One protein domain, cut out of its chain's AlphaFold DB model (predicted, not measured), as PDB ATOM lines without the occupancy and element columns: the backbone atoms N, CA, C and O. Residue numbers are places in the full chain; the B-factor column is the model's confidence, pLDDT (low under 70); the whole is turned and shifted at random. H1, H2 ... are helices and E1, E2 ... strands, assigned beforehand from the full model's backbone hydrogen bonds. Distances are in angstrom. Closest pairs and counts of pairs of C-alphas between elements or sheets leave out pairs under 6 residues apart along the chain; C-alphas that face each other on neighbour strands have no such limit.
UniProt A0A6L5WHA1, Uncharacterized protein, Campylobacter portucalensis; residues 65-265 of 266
ATOM      1  N   VAL A  65     -31.866  26.793  56.199       87.81
ATOM      2  CA  VAL A  65     -32.969  25.868  55.906       87.81
ATOM      3  C   VAL A  65     -33.456  26.084  54.476       87.81
ATOM      4  O   VAL A  65     -33.932  27.159  54.117       87.81
ATOM      5  N   VAL A  66     -33.364  25.048  53.642       87.62
ATOM      6  CA  VAL A  66     -33.778  25.093  52.233       87.62
ATOM      7  C   VAL A  66     -34.800  23.996  51.958       87.62
ATOM      8  O   VAL A  66     -34.560  22.828  52.244       87.62
ATOM      9  N   GLU A  67     -35.943  24.346  51.366       86.75
ATOM     10  CA  GLU A  67     -36.937  23.346  50.953       86.75
ATOM     11  C   GLU A  67     -36.411  22.510  49.775       86.75
ATOM     12  O   GLU A  67     -36.045  23.054  48.722       86.75
ATOM     13  N   ASN A  68     -36.449  21.182  49.903       83.88
ATOM     14  CA  ASN A  68     -36.135  20.268  48.811       83.88
ATOM     15  C   ASN A  68     -37.314  20.162  47.832       83.88
ATOM     16  O   ASN A  68     -38.130  19.238  47.851       83.88
ATOM     17  N   ARG A  69     -37.428  21.160  46.956       78.44
ATOM     18  CA  ARG A  69     -38.485  21.202  45.933       78.44
ATOM     19  C   ARG A  69     -38.162  20.385  44.688       78.44
ATOM     20  O   ARG A  69     -39.066  20.103  43.905       78.44
ATOM     21  N   TYR A  70     -36.893  20.052  44.465       81.12
ATOM     22  CA  TYR A  70     -36.483  19.419  43.217       81.12
ATOM     23  C   TYR A  70     -36.617  17.898  43.244       81.12
ATOM     24  O   TYR A  70     -36.818  17.326  42.181       81.12
ATOM     25  N   GLU A  71     -36.526  17.254  44.409       81.00
ATOM     26  CA  GLU A  71     -36.619  15.793  44.545       81.00
ATOM     27  C   GLU A  71     -37.928  15.268  43.952       81.00
ATOM     28  O   GLU A  71     -37.911  14.486  43.007       81.00
ATOM     29  N   ARG A  72     -39.058  15.866  44.347       79.75
ATOM     30  CA  ARG A  72     -40.379  15.570  43.770       79.75
ATOM     31  C   ARG A  72     -40.423  15.734  42.247       79.75
ATOM     32  O   ARG A  72     -41.018  14.922  41.547       79.75
ATOM     33  N   LYS A  73     -39.797  16.790  41.714       84.00
ATOM     34  CA  LYS A  73     -39.739  17.026  40.260       84.00
ATOM     35  C   LYS A  73     -38.842  16.009  39.553       84.00
ATOM     36  O   LYS A  73     -39.147  15.614  38.430       84.00
ATOM     37  N   SER A  74     -37.762  15.584  40.201       82.50
ATOM     38  CA  SER A  74     -36.876  14.526  39.720       82.50
ATOM     39  C   SER A  74     -37.620  13.193  39.649       82.50
ATOM     40  O   SER A  74     -37.583  12.536  38.614       82.50
ATOM     41  N   ASP A  75     -38.375  12.836  40.687       82.56
ATOM     42  CA  ASP A  75     -39.171  11.605  40.704       82.56
ATOM     43  C   ASP A  75     -40.247  11.606  39.618       82.56
ATOM     44  O   ASP A  75     -40.377  10.635  38.873       82.56
ATOM     45  N   LEU A  76     -40.963  12.724  39.454       85.75
ATOM     46  CA  LEU A  76     -41.923  12.895  38.359       85.75
ATOM     47  C   LEU A  76     -41.263  12.773  36.985       85.75
ATOM     48  O   LEU A  76     -41.841  12.168  36.087       85.75
ATOM     49  N   THR A  77     -40.051  13.308  36.824       86.31
ATOM     50  CA  THR A  77     -39.283  13.197  35.577       86.31
ATOM     51  C   THR A  77     -38.991  11.736  35.239       86.31
ATOM     52  O   THR A  77     -39.204  11.307  34.104       86.31
ATOM     53  N   ILE A  78     -38.544  10.958  36.230       84.50
ATOM     54  CA  ILE A  78     -38.256   9.530  36.066       84.50
ATOM     55  C   ILE A  78     -39.539   8.760  35.746       84.50
ATOM     56  O   ILE A  78     -39.552   7.970  34.804       84.50
ATOM     57  N   ILE A  79     -40.619   9.001  36.498       88.75
ATOM     58  CA  ILE A  79     -41.916   8.340  36.294       88.75
ATOM     59  C   ILE A  79     -42.450   8.630  34.891       88.75
ATOM     60  O   ILE A  79     -42.838   7.700  34.192       88.75
ATOM     61  N   PHE A  80     -42.434   9.893  34.463       88.44
ATOM     62  CA  PHE A  80     -42.931  10.304  33.152       88.44
ATOM     63  C   PHE A  80     -42.153   9.646  32.007       88.44
ATOM     64  O   PHE A  80     -42.749   9.078  31.096       88.44
ATOM     65  N   PHE A  81     -40.821   9.667  32.070       85.75
ATOM     66  CA  PHE A  81     -39.989   9.035  31.047       85.75
ATOM     67  C   PHE A  81     -40.200   7.514  30.990       85.75
ATOM     68  O   PHE A  81     -40.365   6.953  29.908       85.75
ATOM     69  N   MET A  82     -40.242   6.844  32.147       87.94
ATOM     70  CA  MET A  82     -40.483   5.398  32.207       87.94
ATOM     71  C   MET A  82     -41.891   5.032  31.738       87.94
ATOM     72  O   MET A  82     -42.067   4.004  31.092       87.94
ATOM     73  N   PHE A  83     -42.885   5.882  32.012       90.94
ATOM     74  CA  PHE A  83     -44.243   5.701  31.511       90.94
ATOM     75  C   PHE A  83     -44.259   5.702  29.984       90.94
ATOM     76  O   PHE A  83     -44.778   4.762  29.395       90.94
ATOM     77  N   LEU A  84     -43.629   6.696  29.346       88.19
ATOM     78  CA  LEU A  84     -43.528   6.756  27.887       88.19
ATOM     79  C   LEU A  84     -42.830   5.519  27.311       88.19
ATOM     80  O   LEU A  84     -43.299   4.968  26.320       88.19
ATOM     81  N   LEU A  85     -41.748   5.061  27.947       87.88
ATOM     82  CA  LEU A  85     -41.019   3.869  27.516       87.88
ATOM     83  C   LEU A  85     -41.891   2.606  27.587       87.88
ATOM     84  O   LEU A  85     -41.988   1.871  26.608       87.88
ATOM     85  N   PHE A  86     -42.541   2.346  28.723       89.94
ATOM     86  CA  PHE A  86     -43.385   1.159  28.880       89.94
ATOM     87  C   PHE A  86     -44.641   1.226  28.019       89.94
ATOM     88  O   PHE A  86     -45.043   0.217  27.445       89.94
ATOM     89  N   PHE A  87     -45.229   2.410  27.872       89.44
ATOM     90  CA  PHE A  87     -46.368   2.624  26.992       89.44
ATOM     91  C   PHE A  87     -46.000   2.375  25.523       89.44
ATOM     92  O   PHE A  87     -46.731   1.682  24.818       89.44
ATOM     93  N   TYR A  88     -44.824   2.838  25.089       88.69
ATOM     94  CA  TYR A  88     -44.267   2.526  23.773       88.69
ATOM     95  C   TYR A  88     -44.070   1.016  23.578       88.69
ATOM     96  O   TYR A  88     -44.442   0.486  22.531       88.69
ATOM     97  N   LEU A  89     -43.530   0.303  24.574       85.44
ATOM     98  CA  LEU A  89     -43.385  -1.157  24.498       85.44
ATOM     99  C   LEU A  89     -44.736  -1.859  24.349       85.44
ATOM    100  O   LEU A  89     -44.841  -2.788  23.554       85.44
ATOM    101  N   ILE A  90     -45.764  -1.411  25.076       86.12
ATOM    102  CA  ILE A  90     -47.113  -1.979  24.984       86.12
ATOM    103  C   ILE A  90     -47.680  -1.762  23.584       86.12
ATOM    104  O   ILE A  90     -48.032  -2.745  22.940       86.12
ATOM    105  N   ILE A  91     -47.724  -0.514  23.099       85.56
ATOM    106  CA  ILE A  91     -48.329  -0.174  21.800       85.56
ATOM    107  C   ILE A  91     -47.675  -0.959  20.664       85.56
ATOM    108  O   ILE A  91     -48.378  -1.605  19.891       85.56
ATOM    109  N   ASN A  92     -46.341  -0.969  20.596       81.94
ATOM    110  CA  ASN A  92     -45.628  -1.675  19.525       81.94
ATOM    111  C   ASN A  92     -45.717  -3.201  19.629       81.94
ATOM    112  O   ASN A  92     -45.276  -3.900  18.723       81.94
ATOM    113  N   SER A  93     -46.268  -3.723  20.725       88.12
ATOM    114  CA  SER A  93     -46.397  -5.158  20.957       88.12
ATOM    115  C   SER A  93     -47.842  -5.659  20.888       88.12
ATOM    116  O   SER A  93     -48.086  -6.833  21.187       88.12
ATOM    117  N   LEU A  94     -48.804  -4.808  20.509       84.56
ATOM    118  CA  LEU A  94     -50.218  -5.189  20.407       84.56
ATOM    119  C   LEU A  94     -50.483  -6.126  19.225       84.56
ATOM    120  O   LEU A  94     -51.203  -7.112  19.384       84.56
ATOM    121  N   GLU A  95     -49.873  -5.860  18.070       83.62
ATOM    122  CA  GLU A  95     -50.104  -6.646  16.857       83.62
ATOM    123  C   GLU A  95     -49.316  -7.964  16.870       83.62
ATOM    124  O   GLU A  95     -48.102  -7.956  17.096       83.62
ATOM    125  N   PRO A  96     -49.970  -9.116  16.638       79.56
ATOM    126  CA  PRO A  96     -49.286 -10.396  16.567       79.56
ATOM    127  C   PRO A  96     -48.353 -10.452  15.351       79.56
ATOM    128  O   PRO A  96     -48.721 -10.052  14.252       79.56
ATOM    129  N   GLN A  97     -47.156 -10.998  15.559       79.62
ATOM    130  CA  GLN A  97     -46.184 -11.235  14.492       79.62
ATOM    131  C   GLN A  97     -46.342 -12.656  13.941       79.62
ATOM    132  O   GLN A  97     -46.668 -13.580  14.693       79.62
ATOM    133  N   VAL A  98     -46.125 -12.811  12.632       76.25
ATOM    134  CA  VAL A  98     -46.237 -14.099  11.920       76.25
ATOM    135  C   VAL A  98     -45.075 -15.027  12.283       76.25
ATOM    136  O   VAL A  98     -45.277 -16.227  12.460       76.25
ATOM    137  N   ASP A  99     -43.872 -14.468  12.438       83.94
ATOM    138  CA  ASP A  99     -42.686 -15.208  12.864       83.94
ATOM    139  C   ASP A  99     -42.780 -15.573  14.358       83.94
ATOM    140  O   ASP A  99     -43.135 -14.751  15.212       83.94
ATOM    141  N   THR A 100     -42.473 -16.829  14.687       75.62
ATOM    142  CA  THR A 100     -42.527 -17.350  16.057       75.62
ATOM    143  C   THR A 100     -41.525 -16.652  16.975       75.62
ATOM    144  O   THR A 100     -41.880 -16.325  18.110       75.62
ATOM    145  N   PHE A 101     -40.310 -16.371  16.499       70.06
ATOM    146  CA  PHE A 101     -39.273 -15.676  17.257       70.06
ATOM    147  C   PHE A 101     -39.670 -14.224  17.539       70.06
ATOM    148  O   PHE A 101     -39.645 -13.790  18.696       70.06
ATOM    149  N   ASP A 102     -40.148 -13.505  16.523       74.94
ATOM    150  CA  ASP A 102     -40.627 -12.129  16.690       74.94
ATOM    151  C   ASP A 102     -41.847 -12.068  17.615       74.94
ATOM    152  O   ASP A 102     -41.974 -11.162  18.443       74.94
ATOM    153  N   ASN A 103     -42.721 -13.077  17.571       80.00
ATOM    154  CA  ASN A 103     -43.854 -13.176  18.486       80.00
ATOM    155  C   ASN A 103     -43.413 -13.434  19.941       80.00
ATOM    156  O   ASN A 103     -44.061 -12.935  20.867       80.00
ATOM    157  N   HIS A 104     -42.313 -14.160  20.178       82.25
ATOM    158  CA  HIS A 104     -41.728 -14.311  21.515       82.25
ATOM    159  C   HIS A 104     -41.154 -12.990  22.041       82.25
ATOM    160  O   HIS A 104     -41.471 -12.604  23.171       82.25
ATOM    161  N   ILE A 105     -40.378 -12.264  21.227       82.94
ATOM    162  CA  ILE A 105     -39.840 -10.941  21.586       82.94
ATOM    163  C   ILE A 105     -40.978  -9.967  21.889       82.94
ATOM    164  O   ILE A 105     -40.967  -9.302  22.926       82.94
ATOM    165  N   ARG A 106     -42.006  -9.937  21.038       87.06
ATOM    166  CA  ARG A 106     -43.212  -9.131  21.233       87.06
ATOM    167  C   ARG A 106     -43.888  -9.421  22.573       87.06
ATOM    168  O   ARG A 106     -44.196  -8.501  23.324       87.06
ATOM    169  N   ARG A 107     -44.113 -10.696  22.908       85.38
ATOM    170  CA  ARG A 107     -44.726 -11.089  24.191       85.38
ATOM    171  C   ARG A 107     -43.866 -10.679  25.386       85.38
ATOM    172  O   ARG A 107     -44.416 -10.250  26.402       85.38
ATOM    173  N   ALA A 108     -42.543 -10.772  25.267       83.00
ATOM    174  CA  ALA A 108     -41.620 -10.314  26.300       83.00
ATOM    175  C   ALA A 108     -41.686  -8.788  26.474       83.00
ATOM    176  O   ALA A 108     -41.782  -8.307  27.604       83.00
ATOM    177  N   ALA A 109     -41.711  -8.027  25.377       84.00
ATOM    178  CA  ALA A 109     -41.858  -6.573  25.397       84.00
ATOM    179  C   ALA A 109     -43.206  -6.141  25.995       84.00
ATOM    180  O   ALA A 109     -43.231  -5.275  26.870       84.00
ATOM    181  N   LEU A 110     -44.304  -6.804  25.616       86.25
ATOM    182  CA  LEU A 110     -45.638  -6.565  26.168       86.25
ATOM    183  C   LEU A 110     -45.678  -6.830  27.679       86.25
ATOM    184  O   LEU A 110     -46.113  -5.970  28.440       86.25
ATOM    185  N   THR A 111     -45.176  -7.986  28.121       88.44
ATOM    186  CA  THR A 111     -45.100  -8.355  29.547       88.44
ATOM    187  C   THR A 111     -44.228  -7.378  30.339       88.44
ATOM    188  O   THR A 111     -44.581  -6.963  31.439       88.44
ATOM    189  N   THR A 112     -43.096  -6.963  29.768       89.38
ATOM    190  CA  THR A 112     -42.206  -5.975  30.396       89.38
ATOM    191  C   THR A 112     -42.898  -4.623  30.535       89.38
ATOM    192  O   THR A 112     -42.837  -4.004  31.595       89.38
ATOM    193  N   GLY A 113     -43.595  -4.177  29.485       88.88
ATOM    194  CA  GLY A 113     -44.369  -2.944  29.495       88.88
ATOM    195  C   GLY A 113     -45.478  -2.964  30.549       88.88
ATOM    196  O   GLY A 113     -45.584  -2.030  31.340       88.88
ATOM    197  N   THR A 114     -46.265  -4.041  30.631       91.50
ATOM    198  CA  THR A 114     -47.368  -4.154  31.601       91.50
ATOM    199  C   THR A 114     -46.873  -4.195  33.048       91.50
ATOM    200  O   THR A 114     -47.372  -3.434  33.878       91.50
ATOM    201  N   ILE A 115     -45.848  -5.001  33.352       92.94
ATOM    202  CA  ILE A 115     -45.206  -5.020  34.678       92.94
ATOM    203  C   ILE A 115     -44.636  -3.635  35.014       92.94
ATOM    204  O   ILE A 115     -44.817  -3.138  36.127       92.94
ATOM    205  N   GLY A 116     -43.992  -2.984  34.045       90.38
ATOM    206  CA  GLY A 116     -43.454  -1.638  34.191       90.38
ATOM    207  C   GLY A 116     -44.517  -0.610  34.586       90.38
ATOM    208  O   GLY A 116     -44.313   0.145  35.538       90.38
ATOM    209  N   ILE A 117     -45.681  -0.616  33.927       92.56
ATOM    210  CA  ILE A 117     -46.808   0.267  34.271       92.56
ATOM    211  C   ILE A 117     -47.307   0.014  35.700       92.56
ATOM    212  O   ILE A 117     -47.526   0.977  36.437       92.56
ATOM    213  N   LEU A 118     -47.423  -1.244  36.139       92.94
ATOM    214  CA  LEU A 118     -47.826  -1.567  37.516       92.94
ATOM    215  C   LEU A 118     -46.839  -1.004  38.552       92.94
ATOM    216  O   LEU A 118     -47.254  -0.403  39.547       92.94
ATOM    217  N   ILE A 119     -45.534  -1.128  38.294       90.69
ATOM    218  CA  ILE A 119     -44.487  -0.548  39.150       90.69
ATOM    219  C   ILE A 119     -44.612   0.982  39.199       90.69
ATOM    220  O   ILE A 119     -44.452   1.584  40.264       90.69
ATOM    221  N   LEU A 120     -44.913   1.631  38.071       92.06
ATOM    222  CA  LEU A 120     -45.103   3.081  38.033       92.06
ATOM    223  C   LEU A 120     -46.334   3.533  38.813       92.06
ATOM    224  O   LEU A 120     -46.240   4.517  39.544       92.06
ATOM    225  N   ILE A 121     -47.448   2.802  38.727       91.62
ATOM    226  CA  ILE A 121     -48.647   3.073  39.533       91.62
ATOM    227  C   ILE A 121     -48.293   3.026  41.024       91.62
ATOM    228  O   ILE A 121     -48.605   3.960  41.763       91.62
ATOM    229  N   TYR A 122     -47.564   1.996  41.460       89.38
ATOM    230  CA  TYR A 122     -47.090   1.895  42.840       89.38
ATOM    231  C   TYR A 122     -46.210   3.090  43.250       89.38
ATOM    232  O   TYR A 122     -46.426   3.690  44.307       89.38
ATOM    233  N   LYS A 123     -45.267   3.511  42.394       87.50
ATOM    234  CA  LYS A 123     -44.434   4.699  42.654       87.50
ATOM    235  C   LYS A 123     -45.245   5.992  42.734       87.50
ATOM    236  O   LYS A 123     -44.959   6.825  43.591       87.50
ATOM    237  N   ILE A 124     -46.269   6.161  41.898       89.19
ATOM    238  CA  ILE A 124     -47.177   7.316  41.952       89.19
ATOM    239  C   ILE A 124     -47.954   7.337  43.276       89.19
ATOM    240  O   ILE A 124     -48.126   8.406  43.864       89.19
ATOM    241  N   ILE A 125     -48.375   6.177  43.794       86.81
ATOM    242  CA  ILE A 125     -49.032   6.066  45.111       86.81
ATOM    243  C   ILE A 125     -48.083   6.495  46.242       86.81
ATOM    244  O   ILE A 125     -48.485   7.231  47.145       86.81
ATOM    245  N   ILE A 126     -46.813   6.081  46.204       83.44
ATOM    246  CA  ILE A 126     -45.811   6.540  47.181       83.44
ATOM    247  C   ILE A 126     -45.615   8.054  47.061       83.44
ATOM    248  O   ILE A 126     -45.688   8.768  48.063       83.44
ATOM    249  N   LEU A 127     -45.429   8.560  45.839       84.44
ATOM    250  CA  LEU A 127     -45.201   9.979  45.591       84.44
ATOM    251  C   LEU A 127     -46.386  10.830  46.068       84.44
ATOM    252  O   LEU A 127     -46.177  11.857  46.706       84.44
ATOM    253  N   THR A 128     -47.626  10.401  45.842       82.56
ATOM    254  CA  THR A 128     -48.820  11.122  46.318       82.56
ATOM    255  C   THR A 128     -48.927  11.151  47.839       82.56
ATOM    256  O   THR A 128     -49.245  12.201  48.401       82.56
ATOM    257  N   LYS A 129     -48.583  10.061  48.537       79.88
ATOM    258  CA  LYS A 129     -48.445  10.084  50.006       79.88
ATOM    259  C   LYS A 129     -47.357  11.067  50.450       79.88
ATOM    260  O   LYS A 129     -47.538  11.782  51.433       79.88
ATOM    261  N   SER A 130     -46.271  11.143  49.685       72.94
ATOM    262  CA  SER A 130     -45.117  11.997  49.957       72.94
ATOM    263  C   SER A 130     -45.415  13.503  49.817       72.94
ATOM    264  O   SER A 130     -44.841  14.308  50.547       72.94
ATOM    265  N   ILE A 131     -46.367  13.897  48.952       74.88
ATOM    266  CA  ILE A 131     -46.734  15.306  48.688       74.88
ATOM    267  C   ILE A 131     -47.167  16.047  49.959       74.88
ATOM    268  O   ILE A 131     -46.964  17.258  50.059       74.88
ATOM    269  N   LYS A 132     -47.736  15.333  50.940       73.06
ATOM    270  CA  LYS A 132     -48.176  15.919  52.214       73.06
ATOM    271  C   LYS A 132     -47.016  16.460  53.054       73.06
ATOM    272  O   LYS A 132     -47.231  17.322  53.903       73.06
ATOM    273  N   TYR A 133     -45.798  15.977  52.827       77.19
ATOM    274  CA  TYR A 133     -44.640  16.332  53.628       77.19
ATOM    275  C   TYR A 133     -43.789  17.394  52.930       77.19
ATOM    276  O   TYR A 133     -43.375  17.250  51.779       77.19
ATOM    277  N   LYS A 134     -43.467  18.459  53.667       80.94
ATOM    278  CA  LYS A 134     -42.375  19.356  53.291       80.94
ATOM    279  C   LYS A 134     -41.054  18.711  53.711       80.94
ATOM    280  O   LYS A 134     -40.866  18.392  54.890       80.94
ATOM    281  N   ILE A 135     -40.184  18.509  52.726       83.50
ATOM    282  CA  ILE A 135     -38.831  17.977  52.893       83.50
ATOM    283  C   ILE A 135     -37.864  19.156  52.942       83.50
ATOM    284  O   ILE A 135     -37.889  20.021  52.060       83.50
ATOM    285  N   TRP A 136     -37.009  19.179  53.955       86.38
ATOM    286  CA  TRP A 136     -36.039  20.239  54.179       86.38
ATOM    287  C   TRP A 136     -34.610  19.713  54.132       86.38
ATOM    288  O   TRP A 136     -34.310  18.589  54.528       86.38
ATOM    289  N   ILE A 137     -33.714  20.574  53.670       87.81
ATOM    290  CA  ILE A 137     -32.274  20.408  53.800       87.81
ATOM    291  C   ILE A 137     -31.804  21.489  54.762       87.81
ATOM    292  O   ILE A 137     -31.994  22.678  54.492       87.81
ATOM    293  N   LYS A 138     -31.211  21.085  55.885       89.94
ATOM    294  CA  LYS A 138     -30.682  22.009  56.893       89.94
ATOM    295  C   LYS A 138     -29.167  21.969  56.866       89.94
ATOM    296  O   LYS A 138     -28.572  20.896  56.903       89.94
ATOM    297  N   ILE A 139     -28.534  23.132  56.793       86.00
ATOM    298  CA  ILE A 139     -27.082  23.230  56.660       86.00
ATOM    299  C   ILE A 139     -26.514  23.948  57.877       86.00
ATOM    300  O   ILE A 139     -26.539  25.176  57.979       86.00
ATOM    301  N   TYR A 140     -25.937  23.156  58.770       85.12
ATOM    302  CA  TYR A 140     -25.229  23.593  59.966       85.12
ATOM    303  C   TYR A 140     -23.779  23.931  59.641       85.12
ATOM    304  O   TYR A 140     -23.312  23.718  58.520       85.12
ATOM    305  N   GLN A 141     -23.032  24.468  60.609       80.88
ATOM    306  CA  GLN A 141     -21.632  24.844  60.398       80.88
ATOM    307  C   GLN A 141     -20.753  23.651  59.986       80.88
ATOM    308  O   GLN A 141     -19.910  23.790  59.100       80.88
ATOM    309  N   LYS A 142     -20.994  22.487  60.602       82.38
ATOM    310  CA  LYS A 142     -20.165  21.277  60.478       82.38
ATOM    311  C   LYS A 142     -20.862  20.091  59.810       82.38
ATOM    312  O   LYS A 142     -20.230  19.061  59.630       82.38
ATOM    313  N   HIS A 143     -22.149  20.194  59.491       82.94
ATOM    314  CA  HIS A 143     -22.899  19.088  58.901       82.94
ATOM    315  C   HIS A 143     -24.123  19.582  58.125       82.94
ATOM    316  O   HIS A 143     -24.543  20.733  58.249       82.94
ATOM    317  N   LEU A 144     -24.697  18.693  57.327       85.50
ATOM    318  CA  LEU A 144     -25.925  18.872  56.571       85.50
ATOM    319  C   LEU A 144     -26.908  17.774  56.983       85.50
ATOM    320  O   LEU A 144     -26.547  16.603  57.034       85.50
ATOM    321  N   GLU A 145     -28.149  18.139  57.268       87.62
ATOM    322  CA  GLU A 145     -29.246  17.191  57.451       87.62
ATOM    323  C   GLU A 145     -30.085  17.168  56.176       87.62
ATOM    324  O   GLU A 145     -30.599  18.202  55.737       87.62
ATOM    325  N   TYR A 146     -30.193  15.990  55.568       85.94
ATOM    326  CA  TYR A 146     -31.014  15.742  54.390       85.94
ATOM    327  C   TYR A 146     -32.241  14.939  54.808       85.94
ATOM    328  O   TYR A 146     -32.128  13.747  55.099       85.94
ATOM    329  N   GLU A 147     -33.401  15.584  54.863       86.25
ATOM    330  CA  GLU A 147     -34.663  14.870  55.039       86.25
ATOM    331  C   GLU A 147     -35.055  14.177  53.725       86.25
ATOM    332  O   GLU A 147     -34.822  14.711  52.643       86.25
ATOM    333  N   TYR A 148     -35.667  12.999  53.814       81.38
ATOM    334  CA  TYR A 148     -36.213  12.265  52.672       81.38
ATOM    335  C   TYR A 148     -37.416  11.427  53.097       81.38
ATOM    336  O   TYR A 148     -37.725  11.285  54.284       81.38
ATOM    337  N   ILE A 149     -38.121  10.879  52.112       79.38
ATOM    338  CA  ILE A 149     -39.267  10.002  52.339       79.38
ATOM    339  C   ILE A 149     -38.877   8.597  51.898       79.38
ATOM    340  O   ILE A 149     -38.413   8.390  50.778       79.38
ATOM    341  N   ASN A 150     -39.013   7.633  52.806       75.50
ATOM    342  CA  ASN A 150     -38.695   6.240  52.526       75.50
ATOM    343  C   ASN A 150     -39.806   5.560  51.696       75.50
ATOM    344  O   ASN A 150     -40.866   6.134  51.442       75.50
ATOM    345  N   ASP A 151     -39.589   4.303  51.300       72.12
ATOM    346  CA  ASP A 151     -40.506   3.583  50.393       72.12
ATOM    347  C   ASP A 151     -41.842   3.217  51.070       72.12
ATOM    348  O   ASP A 151     -42.821   2.879  50.411       72.12
ATOM    349  N   ILE A 152     -41.905   3.348  52.399       77.06
ATOM    350  CA  ILE A 152     -43.103   3.153  53.229       77.06
ATOM    351  C   ILE A 152     -43.813   4.508  53.466       77.06
ATOM    352  O   ILE A 152     -44.752   4.608  54.253       77.06
ATOM    353  N   ALA A 153     -43.397   5.568  52.762       75.88
ATOM    354  CA  ALA A 153     -43.900   6.934  52.888       75.88
ATOM    355  C   ALA A 153     -43.726   7.553  54.291       75.88
ATOM    356  O   ALA A 153     -44.504   8.420  54.692       75.88
ATOM    357  N   LYS A 154     -42.700   7.131  55.040       80.25
ATOM    358  CA  LYS A 154     -42.292   7.763  56.301       80.25
ATOM    359  C   LYS A 154     -41.159   8.753  56.059       80.25
ATOM    360  O   LYS A 154     -40.277   8.514  55.237       80.25
ATOM    361  N   LYS A 155     -41.192   9.858  56.801       81.94
ATOM    362  CA  LYS A 155     -40.141  10.874  56.788       81.94
ATOM    363  C   LYS A 155     -38.963  10.408  57.639       81.94
ATOM    364  O   LYS A 155     -39.138  10.088  58.811       81.94
ATOM    365  N   GLU A 156     -37.781  10.421  57.052       84.00
ATOM    366  CA  GLU A 156     -36.506  10.117  57.695       84.00
ATOM    367  C   GLU A 156     -35.505  11.229  57.367       84.00
ATOM    368  O   GLU A 156     -35.777  12.110  56.546       84.00
ATOM    369  N   TYR A 157     -34.351  11.223  58.026       82.88
ATOM    370  CA  TYR A 157     -33.263  12.132  57.692       82.88
ATOM    371  C   TYR A 157     -31.921  11.418  57.768       82.88
ATOM    372  O   TYR A 157     -31.728  10.496  58.560       82.88
ATOM    373  N   ILE A 158     -30.983  11.867  56.940       82.69
ATOM    374  CA  ILE A 158     -29.584  11.461  56.995       82.69
ATOM    375  C   ILE A 158     -28.765  12.674  57.406       82.69
ATOM    376  O   ILE A 158     -28.832  13.734  56.778       82.69
ATOM    377  N   ARG A 159     -27.972  12.500  58.461       82.94
ATOM    378  CA  ARG A 159     -26.958  13.466  58.863       82.94
ATOM    379  C   ARG A 159     -25.673  13.219  58.085       82.94
ATOM    380  O   ARG A 159     -25.196  12.092  57.973       82.94
ATOM    381  N   ILE A 160     -25.118  14.299  57.560       78.00
ATOM    382  CA  ILE A 160     -23.968  14.306  56.677       78.00
ATOM    383  C   ILE A 160     -22.926  15.266  57.243       78.00
ATOM    384  O   ILE A 160     -23.048  16.479  57.090       78.00
ATOM    385  N   ASP A 161     -21.897  14.738  57.896       78.75
ATOM    386  CA  ASP A 161     -20.839  15.575  58.457       78.75
ATOM    387  C   ASP A 161     -19.890  16.101  57.364       78.75
ATOM    388  O   ASP A 161     -19.565  15.425  56.380       78.75
ATOM    389  N   PHE A 162     -19.470  17.355  57.521       78.94
ATOM    390  CA  PHE A 162     -18.504  18.013  56.653       78.94
ATOM    391  C   PHE A 162     -17.097  17.578  57.061       78.94
ATOM    392  O   PHE A 162     -16.463  18.197  57.910       78.94
ATOM    393  N   ASN A 163     -16.633  16.489  56.456       72.75
ATOM    394  CA  ASN A 163     -15.250  16.035  56.578       72.75
ATOM    395  C   ASN A 163     -14.333  16.822  55.624       72.75
ATOM    396  O   ASN A 163     -14.815  17.496  54.710       72.75
ATOM    397  N   GLU A 164     -13.017  16.690  55.795       62.03
ATOM    398  CA  GLU A 164     -11.999  17.374  54.975       62.03
ATOM    399  C   GLU A 164     -12.122  17.081  53.464       62.03
ATOM    400  O   GLU A 164     -11.803  17.932  52.639       62.03
ATOM    401  N   ASP A 165     -12.693  15.932  53.089       72.31
ATOM    402  CA  ASP A 165     -12.902  15.533  51.689       72.31
ATOM    403  C   ASP A 165     -14.150  16.143  51.023       72.31
ATOM    404  O   ASP A 165     -14.480  15.810  49.876       72.31
ATOM    405  N   LEU A 166     -14.896  17.005  51.724       80.00
ATOM    406  CA  LEU A 166     -16.101  17.625  51.183       80.00
ATOM    407  C   LEU A 166     -15.754  18.571  50.028       80.00
ATOM    408  O   LEU A 166     -15.187  19.647  50.206       80.00
ATOM    409  N   LYS A 167     -16.210  18.217  48.829       84.50
ATOM    410  CA  LYS A 167     -16.154  19.073  47.645       84.50
ATOM    411  C   LYS A 167     -17.502  19.745  47.446       84.50
ATOM    412  O   LYS A 167     -18.540  19.082  47.432       84.50
ATOM    413  N   VAL A 168     -17.480  21.062  47.257       85.75
ATOM    414  CA  VAL A 168     -18.673  21.844  46.928       85.75
ATOM    415  C   VAL A 168     -18.545  22.370  45.502       85.75
ATOM    416  O   VAL A 168     -17.641  23.144  45.191       85.75
ATOM    417  N   GLY A 169     -19.453  21.936  44.636       87.12
ATOM    418  CA  GLY A 169     -19.585  22.399  43.256       87.12
ATOM    419  C   GLY A 169     -20.927  23.084  43.021       87.12
ATOM    420  O   GLY A 169     -21.723  23.265  43.943       87.12
ATOM    421  N   TYR A 170     -21.218  23.441  41.774       89.38
ATOM    422  CA  TYR A 170     -22.570  23.799  41.357       89.38
ATOM    423  C   TYR A 170     -23.008  23.050  40.102       89.38
ATOM    424  O   TYR A 170     -22.194  22.656  39.271       89.38
ATOM    425  N   SER A 171     -24.321  22.915  39.952       87.25
ATOM    426  CA  SER A 171     -24.980  22.311  38.801       87.25
ATOM    427  C   SER A 171     -26.271  23.060  38.466       87.25
ATOM    428  O   SER A 171     -26.835  23.750  39.314       87.25
ATOM    429  N   PHE A 172     -26.747  22.925  37.231       83.38
ATOM    430  CA  PHE A 172     -28.084  23.381  36.827       83.38
ATOM    431  C   PHE A 172     -29.148  22.293  36.968       83.38
ATOM    432  O   PHE A 172     -30.343  22.573  36.917       83.38
ATOM    433  N   ILE A 173     -28.701  21.056  37.174       82.38
ATOM    434  CA  ILE A 173     -29.558  19.889  37.318       82.38
ATOM    435  C   ILE A 173     -29.202  19.209  38.631       82.38
ATOM    436  O   ILE A 173     -28.017  18.947  38.881       82.38
ATOM    437  N   PRO A 174     -30.190  18.956  39.493       81.94
ATOM    438  CA  PRO A 174     -29.912  18.357  40.772       81.94
ATOM    439  C   PRO A 174     -29.461  16.902  40.621       81.94
ATOM    440  O   PRO A 174     -29.834  16.171  39.699       81.94
ATOM    441  N   ILE A 175     -28.646  16.489  41.578       80.00
ATOM    442  CA  ILE A 175     -28.140  15.137  41.743       80.00
ATOM    443  C   ILE A 175     -28.222  14.762  43.224       80.00
ATOM    444  O   ILE A 175     -27.807  15.536  44.094       80.00
ATOM    445  N   VAL A 176     -28.755  13.572  43.492       75.31
ATOM    446  CA  VAL A 176     -28.788  12.967  44.824       75.31
ATOM    447  C   VAL A 176     -28.283  11.540  44.705       75.31
ATOM    448  O   VAL A 176     -28.869  10.713  44.018       75.31
ATOM    449  N   ARG A 177     -27.174  11.246  45.372       73.69
ATOM    450  CA  ARG A 177     -26.624   9.900  45.490       73.69
ATOM    451  C   ARG A 177     -26.229   9.681  46.935       73.69
ATOM    452  O   ARG A 177     -25.310  10.329  47.423       73.69
ATOM    453  N   LEU A 178     -26.856   8.711  47.577       67.69
ATOM    454  CA  LEU A 178     -26.504   8.277  48.921       67.69
ATOM    455  C   LEU A 178     -25.849   6.900  48.781       67.69
ATOM    456  O   LEU A 178     -26.495   5.937  48.371       67.69
ATOM    457  N   LYS A 179     -24.535   6.796  49.013       63.41
ATOM    458  CA  LYS A 179     -23.888   5.482  49.067       63.41
ATOM    459  C   LYS A 179     -24.003   4.948  50.489       63.41
ATOM    460  O   LYS A 179     -23.312   5.434  51.379       63.41
ATOM    461  N   ASN A 180     -24.752   3.865  50.662       47.88
ATOM    462  CA  ASN A 180     -24.506   2.978  51.793       47.88
ATOM    463  C   ASN A 180     -23.139   2.310  51.611       47.88
ATOM    464  O   ASN A 180     -22.742   1.976  50.485       47.88
ATOM    465  N   ASN A 181     -22.405   2.174  52.718       42.69
ATOM    466  CA  ASN A 181     -21.091   1.538  52.809       42.69
ATOM    467  C   ASN A 181     -21.159   0.091  52.277       42.69
ATOM    468  O   ASN A 181     -21.272  -0.858  53.044       42.69
ATOM    469  N   LYS A 182     -21.096  -0.114  50.959       39.00
ATOM    470  CA  LYS A 182     -20.992  -1.443  50.348       39.00
ATOM    471  C   LYS A 182     -19.715  -1.544  49.526       39.00
ATOM    472  O   LYS A 182     -19.653  -1.084  48.387       39.00
ATOM    473  N   LYS A 183     -18.760  -2.181  50.216       39.00
ATOM    474  CA  LYS A 183     -17.537  -2.898  49.833       39.00
ATOM    475  C   LYS A 183     -16.554  -2.177  48.908       39.00
ATOM    476  O   LYS A 183     -16.831  -1.915  47.742       39.00
ATOM    477  N   ASN A 184     -15.344  -2.024  49.449       35.91
ATOM    478  CA  ASN A 184     -14.065  -1.855  48.759       35.91
ATOM    479  C   ASN A 184     -13.774  -3.057  47.832       35.91
ATOM    480  O   ASN A 184     -12.809  -3.788  48.023       35.91
ATOM    481  N   GLY A 185     -14.638  -3.317  46.851       45.19
ATOM    482  CA  GLY A 185     -14.316  -4.202  45.742       45.19
ATOM    483  C   GLY A 185     -13.411  -3.443  44.781       45.19
ATOM    484  O   GLY A 185     -13.768  -2.349  44.340       45.19
ATOM    485  N   LYS A 186     -12.229  -3.988  44.473       42.53
ATOM    486  CA  LYS A 186     -11.394  -3.471  43.383       42.53
ATOM    487  C   LYS A 186     -12.256  -3.426  42.120       42.53
ATOM    488  O   LYS A 186     -12.779  -4.457  41.714       42.53
ATOM    489  N   ILE A 187     -12.405  -2.238  41.529       50.84
ATOM    490  CA  ILE A 187     -13.090  -2.045  40.243       50.84
ATOM    491  C   ILE A 187     -12.379  -2.944  39.228       50.84
ATOM    492  O   ILE A 187     -11.218  -2.683  38.891       50.84
ATOM    493  N   THR A 188     -13.039  -4.011  38.784       47.09
ATOM    494  CA  THR A 188     -12.483  -4.937  37.794       47.09
ATOM    495  C   THR A 188     -12.376  -4.242  36.437       47.09
ATOM    496  O   THR A 188     -13.003  -3.212  36.179       47.09
ATOM    497  N   PHE A 189     -11.536  -4.770  35.547       44.41
ATOM    498  CA  PHE A 189     -11.389  -4.234  34.190       44.41
ATOM    499  C   PHE A 189     -12.740  -4.177  33.452       44.41
ATOM    500  O   PHE A 189     -13.043  -3.181  32.795       44.41
ATOM    501  N   ASN A 190     -13.594  -5.183  33.678       53.12
ATOM    502  CA  ASN A 190     -14.943  -5.257  33.121       53.12
ATOM    503  C   ASN A 190     -15.836  -4.081  33.574       53.12
ATOM    504  O   ASN A 190     -16.480  -3.448  32.743       53.12
ATOM    505  N   ASP A 191     -15.767  -3.679  34.851       54.31
ATOM    506  CA  ASP A 191     -16.507  -2.520  35.380       54.31
ATOM    507  C   ASP A 191     -16.080  -1.185  34.742       54.31
ATOM    508  O   ASP A 191     -16.865  -0.230  34.690       54.31
ATOM    509  N   ARG A 192     -14.814  -1.055  34.314       54.50
ATOM    510  CA  ARG A 192     -14.349   0.135  33.575       54.50
ATOM    511  C   ARG A 192     -14.824   0.097  32.132       54.50
ATOM    512  O   ARG A 192     -15.257   1.130  31.628       54.50
ATOM    513  N   TYR A 193     -14.763  -1.070  31.502       51.94
ATOM    514  CA  TYR A 193     -15.139  -1.247  30.106       51.94
ATOM    515  C   TYR A 193     -16.640  -1.023  29.895       51.94
ATOM    516  O   TYR A 193     -17.022  -0.225  29.043       51.94
ATOM    517  N   GLU A 194     -17.491  -1.592  30.754       53.78
ATOM    518  CA  GLU A 194     -18.932  -1.315  30.753       53.78
ATOM    519  C   GLU A 194     -19.225   0.175  30.966       53.78
ATOM    520  O   GLU A 194     -20.052   0.763  30.269       53.78
ATOM    521  N   LYS A 195     -18.520   0.839  31.892       60.47
ATOM    522  CA  LYS A 195     -18.712   2.281  32.118       60.47
ATOM    523  C   LYS A 195     -18.385   3.124  30.892       60.47
ATOM    524  O   LYS A 195     -19.073   4.121  30.695       60.47
ATOM    525  N   ILE A 196     -17.362   2.759  30.120       61.72
ATOM    526  CA  ILE A 196     -16.958   3.471  28.901       61.72
ATOM    527  C   ILE A 196     -17.947   3.180  27.771       61.72
ATOM    528  O   ILE A 196     -18.436   4.112  27.138       61.72
ATOM    529  N   LEU A 197     -18.299   1.910  27.565       62.16
ATOM    530  CA  LEU A 197     -19.186   1.481  26.483       62.16
ATOM    531  C   LEU A 197     -20.596   2.076  26.625       62.16
ATOM    532  O   LEU A 197     -21.182   2.544  25.652       62.16
ATOM    533  N   PHE A 198     -21.111   2.145  27.853       65.12
ATOM    534  CA  PHE A 198     -22.412   2.752  28.140       65.12
ATOM    535  C   PHE A 198     -22.345   4.262  28.408       65.12
ATOM    536  O   PHE A 198     -23.380   4.871  28.684       65.12
ATOM    537  N   TYR A 199     -21.166   4.894  28.336       68.19
ATOM    538  CA  TYR A 199     -21.025   6.327  28.604       68.19
ATOM    539  C   TYR A 199     -21.857   7.196  27.646       68.19
ATOM    540  O   TYR A 199     -22.618   8.033  28.142       68.19
ATOM    541  N   PRO A 200     -21.818   6.985  26.310       72.19
ATOM    542  CA  PRO A 200     -22.626   7.773  25.380       72.19
ATOM    543  C   PRO A 200     -24.127   7.563  25.604       72.19
ATOM    544  O   PRO A 200     -24.891   8.525  25.632       72.19
ATOM    545  N   LEU A 201     -24.545   6.317  25.852       70.31
ATOM    546  CA  LEU A 201     -25.942   5.984  26.137       70.31
ATOM    547  C   LEU A 201     -26.435   6.694  27.407       70.31
ATOM    548  O   LEU A 201     -27.506   7.297  27.412       70.31
ATOM    549  N   ARG A 202     -25.632   6.681  28.479       71.19
ATOM    550  CA  ARG A 202     -25.943   7.403  29.720       71.19
ATOM    551  C   ARG A 202     -26.027   8.902  29.493       71.19
ATOM    552  O   ARG A 202     -26.894   9.537  30.081       71.19
ATOM    553  N   LEU A 203     -25.151   9.473  28.673       75.44
ATOM    554  CA  LEU A 203     -25.205  10.894  28.342       75.44
ATOM    555  C   LEU A 203     -26.527  11.235  27.642       75.44
ATOM    556  O   LEU A 203     -27.206  12.163  28.073       75.44
ATOM    557  N   ILE A 204     -26.938  10.448  26.643       76.19
ATOM    558  CA  ILE A 204     -28.210  10.639  25.925       76.19
ATOM    559  C   ILE A 204     -29.401  10.521  26.882       76.19
ATOM    560  O   ILE A 204     -30.249  11.408  26.923       76.19
ATOM    561  N   ILE A 205     -29.442   9.465  27.696       76.94
ATOM    562  CA  ILE A 205     -30.521   9.251  28.669       76.94
ATOM    563  C   ILE A 205     -30.598  10.418  29.663       76.94
ATOM    564  O   ILE A 205     -31.681  10.948  29.914       76.94
ATOM    565  N   ASN A 206     -29.459  10.878  30.191       78.81
ATOM    566  CA  ASN A 206     -29.434  12.035  31.086       78.81
ATOM    567  C   ASN A 206     -29.866  13.316  30.388       78.81
ATOM    568  O   ASN A 206     -30.547  14.122  31.012       78.81
ATOM    569  N   PHE A 207     -29.509  13.514  29.121       80.88
ATOM    570  CA  PHE A 207     -29.969  14.664  28.352       80.88
ATOM    571  C   PHE A 207     -31.498  14.666  28.217       80.88
ATOM    572  O   PHE A 207     -32.131  15.694  28.452       80.88
ATOM    573  N   VAL A 208     -32.108  13.508  27.944       81.38
ATOM    574  CA  VAL A 208     -33.571  13.376  27.897       81.38
ATOM    575  C   VAL A 208     -34.195  13.659  29.266       81.38
ATOM    576  O   VAL A 208     -35.120  14.465  29.354       81.38
ATOM    577  N   PHE A 209     -33.660  13.085  30.350       82.06
ATOM    578  CA  PHE A 209     -34.136  13.391  31.703       82.06
ATOM    579  C   PHE A 209     -34.001  14.877  32.041       82.06
ATOM    580  O   PHE A 209     -34.917  15.478  32.593       82.06
ATOM    581  N   SER A 210     -32.885  15.493  31.667       81.50
ATOM    582  CA  SER A 210     -32.630  16.921  31.857       81.50
ATOM    583  C   SER A 210     -33.681  17.776  31.156       81.50
ATOM    584  O   SER A 210     -34.180  18.742  31.732       81.50
ATOM    585  N   LEU A 211     -34.044  17.400  29.929       81.62
ATOM    586  CA  LEU A 211     -35.048  18.087  29.127       81.62
ATOM    587  C   LEU A 211     -36.450  17.938  29.731       81.62
ATOM    588  O   LEU A 211     -37.143  18.938  29.903       81.62
ATOM    589  N   VAL A 212     -36.845  16.731  30.139       81.44
ATOM    590  CA  VAL A 212     -38.128  16.496  30.827       81.44
ATOM    591  C   VAL A 212     -38.194  17.278  32.141       81.44
ATOM    592  O   VAL A 212     -39.187  17.955  32.408       81.44
ATOM    593  N   PHE A 213     -37.126  17.258  32.941       82.19
ATOM    594  CA  PHE A 213     -37.051  18.024  34.184       82.19
ATOM    595  C   PHE A 213     -37.181  19.527  33.927       82.19
ATOM    596  O   PHE A 213     -37.870  20.232  34.665       82.19
ATOM    597  N   TYR A 214     -36.550  20.025  32.865       81.38
ATOM    598  CA  TYR A 214     -36.632  21.422  32.458       81.38
ATOM    599  C   TYR A 214     -38.055  21.831  32.051       81.38
ATOM    600  O   TYR A 214     -38.534  22.883  32.490       81.38
ATOM    601  N   LEU A 215     -38.766  20.973  31.310       79.94
ATOM    602  CA  LEU A 215     -40.181  21.156  30.973       79.94
ATOM    603  C   LEU A 215     -41.059  21.183  32.237       79.94
ATOM    604  O   LEU A 215     -41.826  22.125  32.436       79.94
ATOM    605  N   LEU A 216     -40.879  20.220  33.148       79.62
ATOM    606  CA  LEU A 216     -41.583  20.174  34.439       79.62
ATOM    607  C   LEU A 216     -41.223  21.352  35.364       79.62
ATOM    608  O   LEU A 216     -41.967  21.694  36.288       79.62
ATOM    609  N   ASN A 217     -40.082  22.004  35.134       77.06
ATOM    610  CA  ASN A 217     -39.689  23.223  35.830       77.06
ATOM    611  C   ASN A 217     -40.147  24.512  35.127       77.06
ATOM    612  O   ASN A 217     -39.693  25.591  35.511       77.06
ATOM    613  N   LEU A 218     -41.051  24.423  34.142       80.00
ATOM    614  CA  LEU A 218     -41.572  25.562  33.375       80.00
ATOM    615  C   LEU A 218     -40.449  26.405  32.764       80.00
ATOM    616  O   LEU A 218     -40.457  27.631  32.864       80.00
ATOM    617  N   TYR A 219     -39.443  25.744  32.188       76.06
ATOM    618  CA  TYR A 219     -38.306  26.391  31.532       76.06
ATOM    619  C   TYR A 219     -37.424  27.249  32.461       76.06
ATOM    620  O   TYR A 219     -36.557  28.002  32.002       76.06
ATOM    621  N   LYS A 220     -37.583  27.130  33.786       77.81
ATOM    622  CA  LYS A 220     -36.723  27.821  34.756       77.81
ATOM    623  C   LYS A 220     -35.414  27.056  34.936       77.81
ATOM    624  O   LYS A 220     -35.411  25.881  35.297       77.81
ATOM    625  N   ILE A 221     -34.289  27.735  34.725       78.31
ATOM    626  CA  ILE A 221     -32.958  27.193  35.022       78.31
ATOM    627  C   ILE A 221     -32.586  27.617  36.440       78.31
ATOM    628  O   ILE A 221     -32.274  28.779  36.692       78.31
ATOM    629  N   ASN A 222     -32.614  26.663  37.365       83.62
ATOM    630  CA  ASN A 222     -32.200  26.885  38.744       83.62
ATOM    631  C   ASN A 222     -30.735  26.483  38.923       83.62
ATOM    632  O   ASN A 222     -30.271  25.507  38.339       83.62
ATOM    633  N   LYS A 223     -30.009  27.217  39.766       87.75
ATOM    634  CA  LYS A 223     -28.666  26.826  40.197       87.75
ATOM    635  C   LYS A 223     -28.770  26.009  41.483       87.75
ATOM    636  O   LYS A 223     -29.487  26.399  42.401       87.75
ATOM    637  N   TYR A 224     -28.011  24.926  41.566       88.94
ATOM    638  CA  TYR A 224     -27.901  24.070  42.740       88.94
ATOM    639  C   TYR A 224     -26.443  23.999  43.198       88.94
ATOM    640  O   TYR A 224     -25.553  23.835  42.366       88.94
ATOM    641  N   TYR A 225     -26.189  24.120  44.499       88.62
ATOM    642  CA  TYR A 225     -24.912  23.745  45.109       88.62
ATOM    643  C   TYR A 225     -24.880  22.231  45.286       88.62
ATOM    644  O   TYR A 225     -25.852  21.648  45.757       88.62
ATOM    645  N   VAL A 226     -23.778  21.600  44.899       87.62
ATOM    646  CA  VAL A 226     -23.580  20.154  44.980       87.62
ATOM    647  C   VAL A 226     -22.570  19.877  46.081       87.62
ATOM    648  O   VAL A 226     -21.396  20.203  45.930       87.62
ATOM    649  N   PHE A 227     -23.029  19.275  47.171       86.19
ATOM    650  CA  PHE A 227     -22.199  18.797  48.271       86.19
ATOM    651  C   PHE A 227     -21.819  17.351  47.993       86.19
ATOM    652  O   PHE A 227     -22.695  16.493  47.891       86.19
ATOM    653  N   LYS A 228     -20.525  17.080  47.847       83.31
ATOM    654  CA  LYS A 228     -20.015  15.779  47.423       83.31
ATOM    655  C   LYS A 228     -18.910  15.298  48.348       83.31
ATOM    656  O   LYS A 228     -17.958  16.018  48.618       83.31
ATOM    657  N   SER A 229     -19.006  14.036  48.732       76.44
ATOM    658  CA  SER A 229     -17.924  13.247  49.308       76.44
ATOM    659  C   SER A 229     -17.888  11.871  48.641       76.44
ATOM    660  O   SER A 229     -18.687  11.558  47.751       76.44
ATOM    661  N   ASP A 230     -16.999  11.002  49.107       70.50
ATOM    662  CA  ASP A 230     -16.972   9.611  48.663       70.50
ATOM    663  C   ASP A 230     -18.239   8.831  49.029       70.50
ATOM    664  O   ASP A 230     -18.578   7.862  48.336       70.50
ATOM    665  N   LYS A 231     -18.959   9.276  50.067       71.44
ATOM    666  CA  LYS A 231     -20.153   8.624  50.620       71.44
ATOM    667  C   LYS A 231     -21.463   9.212  50.093       71.44
ATOM    668  O   LYS A 231     -22.451   8.492  50.002       71.44
ATOM    669  N   PHE A 232     -21.498  10.484  49.704       76.19
ATOM    670  CA  PHE A 232     -22.746  11.123  49.279       76.19
ATOM    671  C   PHE A 232     -22.537  12.204  48.218       76.19
ATOM    672  O   PHE A 232     -21.463  12.783  48.084       76.19
ATOM    673  N   ILE A 233     -23.603  12.495  47.481       83.12
ATOM    674  CA  ILE A 233     -23.762  13.665  46.626       83.12
ATOM    675  C   ILE A 233     -25.165  14.200  46.900       83.12
ATOM    676  O   ILE A 233     -26.131  13.476  46.682       83.12
ATOM    677  N   VAL A 234     -25.292  15.435  47.375       85.50
ATOM    678  CA  VAL A 234     -26.584  16.081  47.640       85.50
ATOM    679  C   VAL A 234     -26.598  17.449  46.984       85.50
ATOM    680  O   VAL A 234     -25.645  18.217  47.104       85.50
ATOM    681  N   SER A 235     -27.686  17.759  46.287       88.25
ATOM    682  CA  SER A 235     -27.892  19.075  45.690       88.25
ATOM    683  C   SER A 235     -28.775  19.945  46.574       88.25
ATOM    684  O   SER A 235     -29.729  19.468  47.181       88.25
ATOM    685  N   VAL A 236     -28.491  21.241  46.626       88.00
ATOM    686  CA  VAL A 236     -29.269  22.220  47.389       88.00
ATOM    687  C   VAL A 236     -29.527  23.421  46.504       88.00
ATOM    688  O   VAL A 236     -28.616  23.899  45.831       88.00
ATOM    689  N   LEU A 237     -30.770  23.900  46.467       89.25
ATOM    690  CA  LEU A 237     -31.119  25.078  45.677       89.25
ATOM    691  C   LEU A 237     -30.268  26.272  46.130       89.25
ATOM    692  O   LEU A 237     -30.145  26.529  47.325       89.25
ATOM    693  N   ALA A 238     -29.666  26.986  45.181       86.75
ATOM    694  CA  ALA A 238     -28.822  28.126  45.495       86.75
ATOM    695  C   ALA A 238     -29.631  29.247  46.165       86.75
ATOM    696  O   ALA A 238     -30.662  29.671  45.647       86.75
ATOM    697  N   SER A 239     -29.106  29.745  47.281       84.94
ATOM    698  CA  SER A 239     -29.574  30.936  47.988       84.94
ATOM    699  C   SER A 239     -28.423  31.929  48.167       84.94
ATOM    700  O   SER A 239     -27.245  31.561  48.042       84.94
ATOM    701  N   ASP A 240     -28.746  33.187  48.468       82.75
ATOM    702  CA  ASP A 240     -27.732  34.206  48.762       82.75
ATOM    703  C   ASP A 240     -26.920  33.856  50.015       82.75
ATOM    704  O   ASP A 240     -25.710  34.071  50.046       82.75
ATOM    705  N   GLU A 241     -27.535  33.203  51.002       82.62
ATOM    706  CA  GLU A 241     -26.850  32.680  52.190       82.62
ATOM    707  C   GLU A 241     -25.790  31.629  51.834       82.62
ATOM    708  O   GLU A 241     -24.654  31.702  52.307       82.62
ATOM    709  N   LEU A 242     -26.113  30.691  50.933       80.88
ATOM    710  CA  LEU A 242     -25.151  29.695  50.453       80.88
ATOM    711  C   LEU A 242     -24.013  30.336  49.663       80.88
ATOM    712  O   LEU A 242     -22.857  29.946  49.817       80.88
ATOM    713  N   LYS A 243     -24.324  31.346  48.849       81.94
ATOM    714  CA  LYS A 243     -23.319  32.121  48.114       81.94
ATOM    715  C   LYS A 243     -22.403  32.904  49.055       81.94
ATOM    716  O   LYS A 243     -21.200  32.947  48.814       81.94
ATOM    717  N   ASN A 244     -22.939  33.480  50.126       81.94
ATOM    718  CA  ASN A 244     -22.151  34.190  51.130       81.94
ATOM    719  C   ASN A 244     -21.248  33.236  51.919       81.94
ATOM    720  O   ASN A 244     -20.118  33.596  52.240       81.94
ATOM    721  N   ARG A 245     -21.728  32.017  52.192       80.69
ATOM    722  CA  ARG A 245     -21.013  31.022  52.994       80.69
ATOM    723  C   ARG A 245     -19.946  30.242  52.226       80.69
ATOM    724  O   ARG A 245     -18.847  30.074  52.737       80.69
ATOM    725  N   PHE A 246     -20.259  29.761  51.026       80.25
ATOM    726  CA  PHE A 246     -19.363  28.908  50.230       80.25
ATOM    727  C   PHE A 246     -18.695  29.652  49.066       80.25
ATOM    728  O   PHE A 246     -17.834  29.103  48.383       80.25
ATOM    729  N   GLY A 247     -19.067  30.912  48.834       79.25
ATOM    730  CA  GLY A 247     -18.459  31.740  47.803       79.25
ATOM    731  C   GLY A 247     -18.692  31.203  46.391       79.25
ATOM    732  O   GLY A 247     -19.752  30.681  46.039       79.25
ATOM    733  N   LYS A 248     -17.689  31.391  45.531       81.75
ATOM    734  CA  LYS A 248     -17.743  30.966  44.133       81.75
ATOM    735  C   LYS A 248     -17.180  29.552  43.996       81.75
ATOM    736  O   LYS A 248     -15.975  29.356  44.055       81.75
ATOM    737  N   VAL A 249     -18.066  28.601  43.734       85.00
ATOM    738  CA  VAL A 249     -17.740  27.182  43.520       85.00
ATOM    739  C   VAL A 249     -17.622  26.833  42.030       85.00
ATOM    740  O   VAL A 249     -18.147  27.556  41.176       85.00
ATOM    741  N   GLN A 250     -16.914  25.745  41.707       87.38
ATOM    742  CA  GLN A 250     -16.709  25.265  40.331       87.38
ATOM    743  C   GLN A 250     -17.919  24.477  39.807       87.38
ATOM    744  O   GLN A 250     -18.719  23.966  40.588       87.38
ATOM    745  N   PHE A 251     -18.070  24.400  38.481       83.94
ATOM    746  CA  PHE A 251     -19.127  23.603  37.856       83.94
ATOM    747  C   PHE A 251     -18.812  22.109  37.974       83.94
ATOM    748  O   PHE A 251     -17.709  21.683  37.633       83.94
ATOM    749  N   GLU A 252     -19.782  21.310  38.410       82.81
ATOM    750  CA  GLU A 252     -19.603  19.869  38.576       82.81
ATOM    751  C   GLU A 252     -19.918  19.135  37.266       82.81
ATOM    752  O   GLU A 252     -21.061  18.786  36.992       82.81
ATOM    753  N   ILE A 253     -18.893  18.852  36.456       74.62
ATOM    754  CA  ILE A 253     -19.061  18.249  35.120       74.62
ATOM    755  C   ILE A 253     -19.777  16.889  35.142       74.62
ATOM    756  O   ILE A 253     -20.478  16.528  34.199       74.62
ATOM    757  N   LEU A 254     -19.650  16.144  36.247       71.12
ATOM    758  CA  LEU A 254     -20.266  14.828  36.418       71.12
ATOM    759  C   LEU A 254     -21.795  14.870  36.442       71.12
ATOM    760  O   LEU A 254     -22.418  13.823  36.246       71.12
ATOM    761  N   THR A 255     -22.405  16.037  36.667       70.50
ATOM    762  CA  THR A 255     -23.861  16.167  36.588       70.50
ATOM    763  C   THR A 255     -24.369  16.089  35.156       70.50
ATOM    764  O   THR A 255     -25.495  15.659  34.970       70.50
ATOM    765  N   LEU A 256     -23.542  16.347  34.139       67.00
ATOM    766  CA  LEU A 256     -23.930  16.144  32.736       67.00
ATOM    767  C   LEU A 256     -24.193  14.669  32.401       67.00
ATOM    768  O   LEU A 256     -24.947  14.365  31.482       67.00
ATOM    769  N   THR A 257     -23.575  13.745  33.142       66.75
ATOM    770  CA  THR A 257     -23.642  12.304  32.857       66.75
ATOM    771  C   THR A 257     -24.242  11.470  33.981       66.75
ATOM    772  O   THR A 257     -24.276  10.248  33.866       66.75
ATOM    773  N   ASN A 258     -24.656  12.080  35.095       67.06
ATOM    774  CA  ASN A 258     -25.267  11.376  36.230       67.06
ATOM    775  C   ASN A 258     -26.353  12.207  36.947       67.06
ATOM    776  O   ASN A 258     -26.660  11.935  38.110       67.06
ATOM    777  N   SER A 259     -26.904  13.243  36.310       65.06
ATOM    778  CA  SER A 259     -27.990  14.054  36.874       65.06
ATOM    779  C   SER A 259     -29.261  13.243  37.111       65.06
ATOM    780  O   SER A 259     -29.550  12.330  36.348       65.06
ATOM    781  N   LEU A 260     -30.057  13.614  38.119       60.41
ATOM    782  CA  LEU A 260     -31.374  13.014  38.403       60.41
ATOM    783  C   LEU A 260     -31.345  11.509  38.733       60.41
ATOM    784  O   LEU A 260     -32.392  10.901  38.932       60.41
ATOM    785  N   VAL A 261     -30.165  10.891  38.849       55.47
ATOM    786  CA  VAL A 261     -30.048   9.487  39.247       55.47
ATOM    787  C   VAL A 261     -30.171   9.388  40.765       55.47
ATOM    788  O   VAL A 261     -29.168   9.491  41.470       55.47
ATOM    789  N   TYR A 262     -31.386   9.154  41.265       48.19
ATOM    790  CA  TYR A 262     -31.607   8.768  42.657       48.19
ATOM    791  C   TYR A 262     -31.087   7.339  42.861       48.19
ATOM    792  O   TYR A 262     -31.761   6.358  42.552       48.19
ATOM    793  N   ILE A 263     -29.843   7.206  43.331       43.59
ATOM    794  CA  ILE A 263     -29.336   5.911  43.800       43.59
ATOM    795  C   ILE A 263     -29.549   5.867  45.305       43.59
ATOM    796  O   ILE A 263     -28.697   6.327  46.068       43.59
ATOM    797  N   LYS A 264     -30.684   5.299  45.706       40.31
ATOM    798  CA  LYS A 264     -30.850   4.721  47.034       40.31
ATOM    799  C   LYS A 264     -30.133   3.376  47.008       40.31
ATOM    800  O   LYS A 264     -30.490   2.499  46.226       40.31
ATOM    801  N   LYS A 265     -29.042   3.250  47.759       38.47
ATOM    802  CA  LYS A 265     -28.482   1.936  48.072       38.47
ATOM    803  C   LYS A 265     -29.035   1.540  49.426       38.47
ATOM    804  O   LYS A 265     -28.735   2.239  50.384       38.47
TER     805      LYS A 265
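AT A GLANCE: This is residues 65 to 265 of the 266 residues of an uncharacterized protein of Campylobacter portucalensis (UniProt A0A6L5WHA1). What is the main picture? A small sandwich of two sheets partly face to face, E1 to E4 in one and E5 to E7 in the other, their strands crossed, sits at one end of a long helical hairpin, H1 and H2, which makes the longest axis. H4 packs at a steep angle on residues 73 to 81 of H1, and residues 183 to 198, with H3, stick out. What is printed? There are 201 residues with six named helices and seven named strands, in the order E1 H1 H2 E2 E3 E4 E5 H3 H4 E6 E7 H5 H6, of mixed class, both sheets antiparallel. The whole is only just compact, close to loose, with a radius of gyration of the C-alphas of 19.6 A and spans of 66 by 45 by 32 A.

HOW THE PARTS SIT: How is the largest sheet built? E1, residues 65 to 67, E2, 136 to 139, E3, 143 to 149, and E4, 155 to 161, run in that order, all antiparallel; E2 E3 E4 form a meander, each strand the antiparallel neighbour of the one before. Within hydrogen-bond range are N 66 and O 137, 2.9 A, N 145 and O 138, 2.8 A, and N 146 and O 158, 2.9 A. What faces it? E5, residues 167 to 171, E6, 224 to 228, and E7, 232 to 237, make a strongly twisted antiparallel sheet, with N 169 and O 226 at 2.9 A and N 225 and O 236 at 2.8 A. The sandwich, two sheets face to face, has its facing parts 10.4 A centre to centre and its strands at 65 degrees. How do the long helices stand? H1, residues 70 to 91, and H2, 100 to 130, form a helical hairpin and touch, closest at C-alphas 86 and 113, 4.3 A, at a shallow tilt of 26 degrees, opposite ways. H2 only grazes the four-stranded sheet with residues 126 to 130. H4, residues 199 to 216, touches H1 with residues 209 to 216 alone, closest at C-alphas 213 and 77, 5.5 A, at a steep tilt of 69 degrees, only just short of perpendicular. And the other helices? H6, residues 255 to 258, touches H4, closest at C-alphas 257 and 203, 5.0 A, while H3, 189 to 197, and H4 meet only through their link. H5, residues 240 to 246, only grazes the three-stranded sheet with residues 242 to 246. Every O i to N i+4 pair is within hydrogen-bond range in H1 to H5; H6 is too short for one.

IN THESE COORDINATES: Where does E1 begin? C-alpha 65 is at (-32.969, 25.868, 55.906). How long are the longer elements? H2 measures 44.9 A, H1 31.4 A, H4 25.5 A and E4 19.9 A; H2 begins at C-alpha 100, (-42.527, -17.350, 16.057).

THE WHOLE: How far does it reach? The two C-alphas farthest apart, of Val 98 and Gln 141, are 66.9 A apart; the printed part has no cut. Which link is long? E5 to H3, with 17 residues. Where is confidence low? pLDDT is under 70 at residue 164, residues 178 to 199 and 256 to 265.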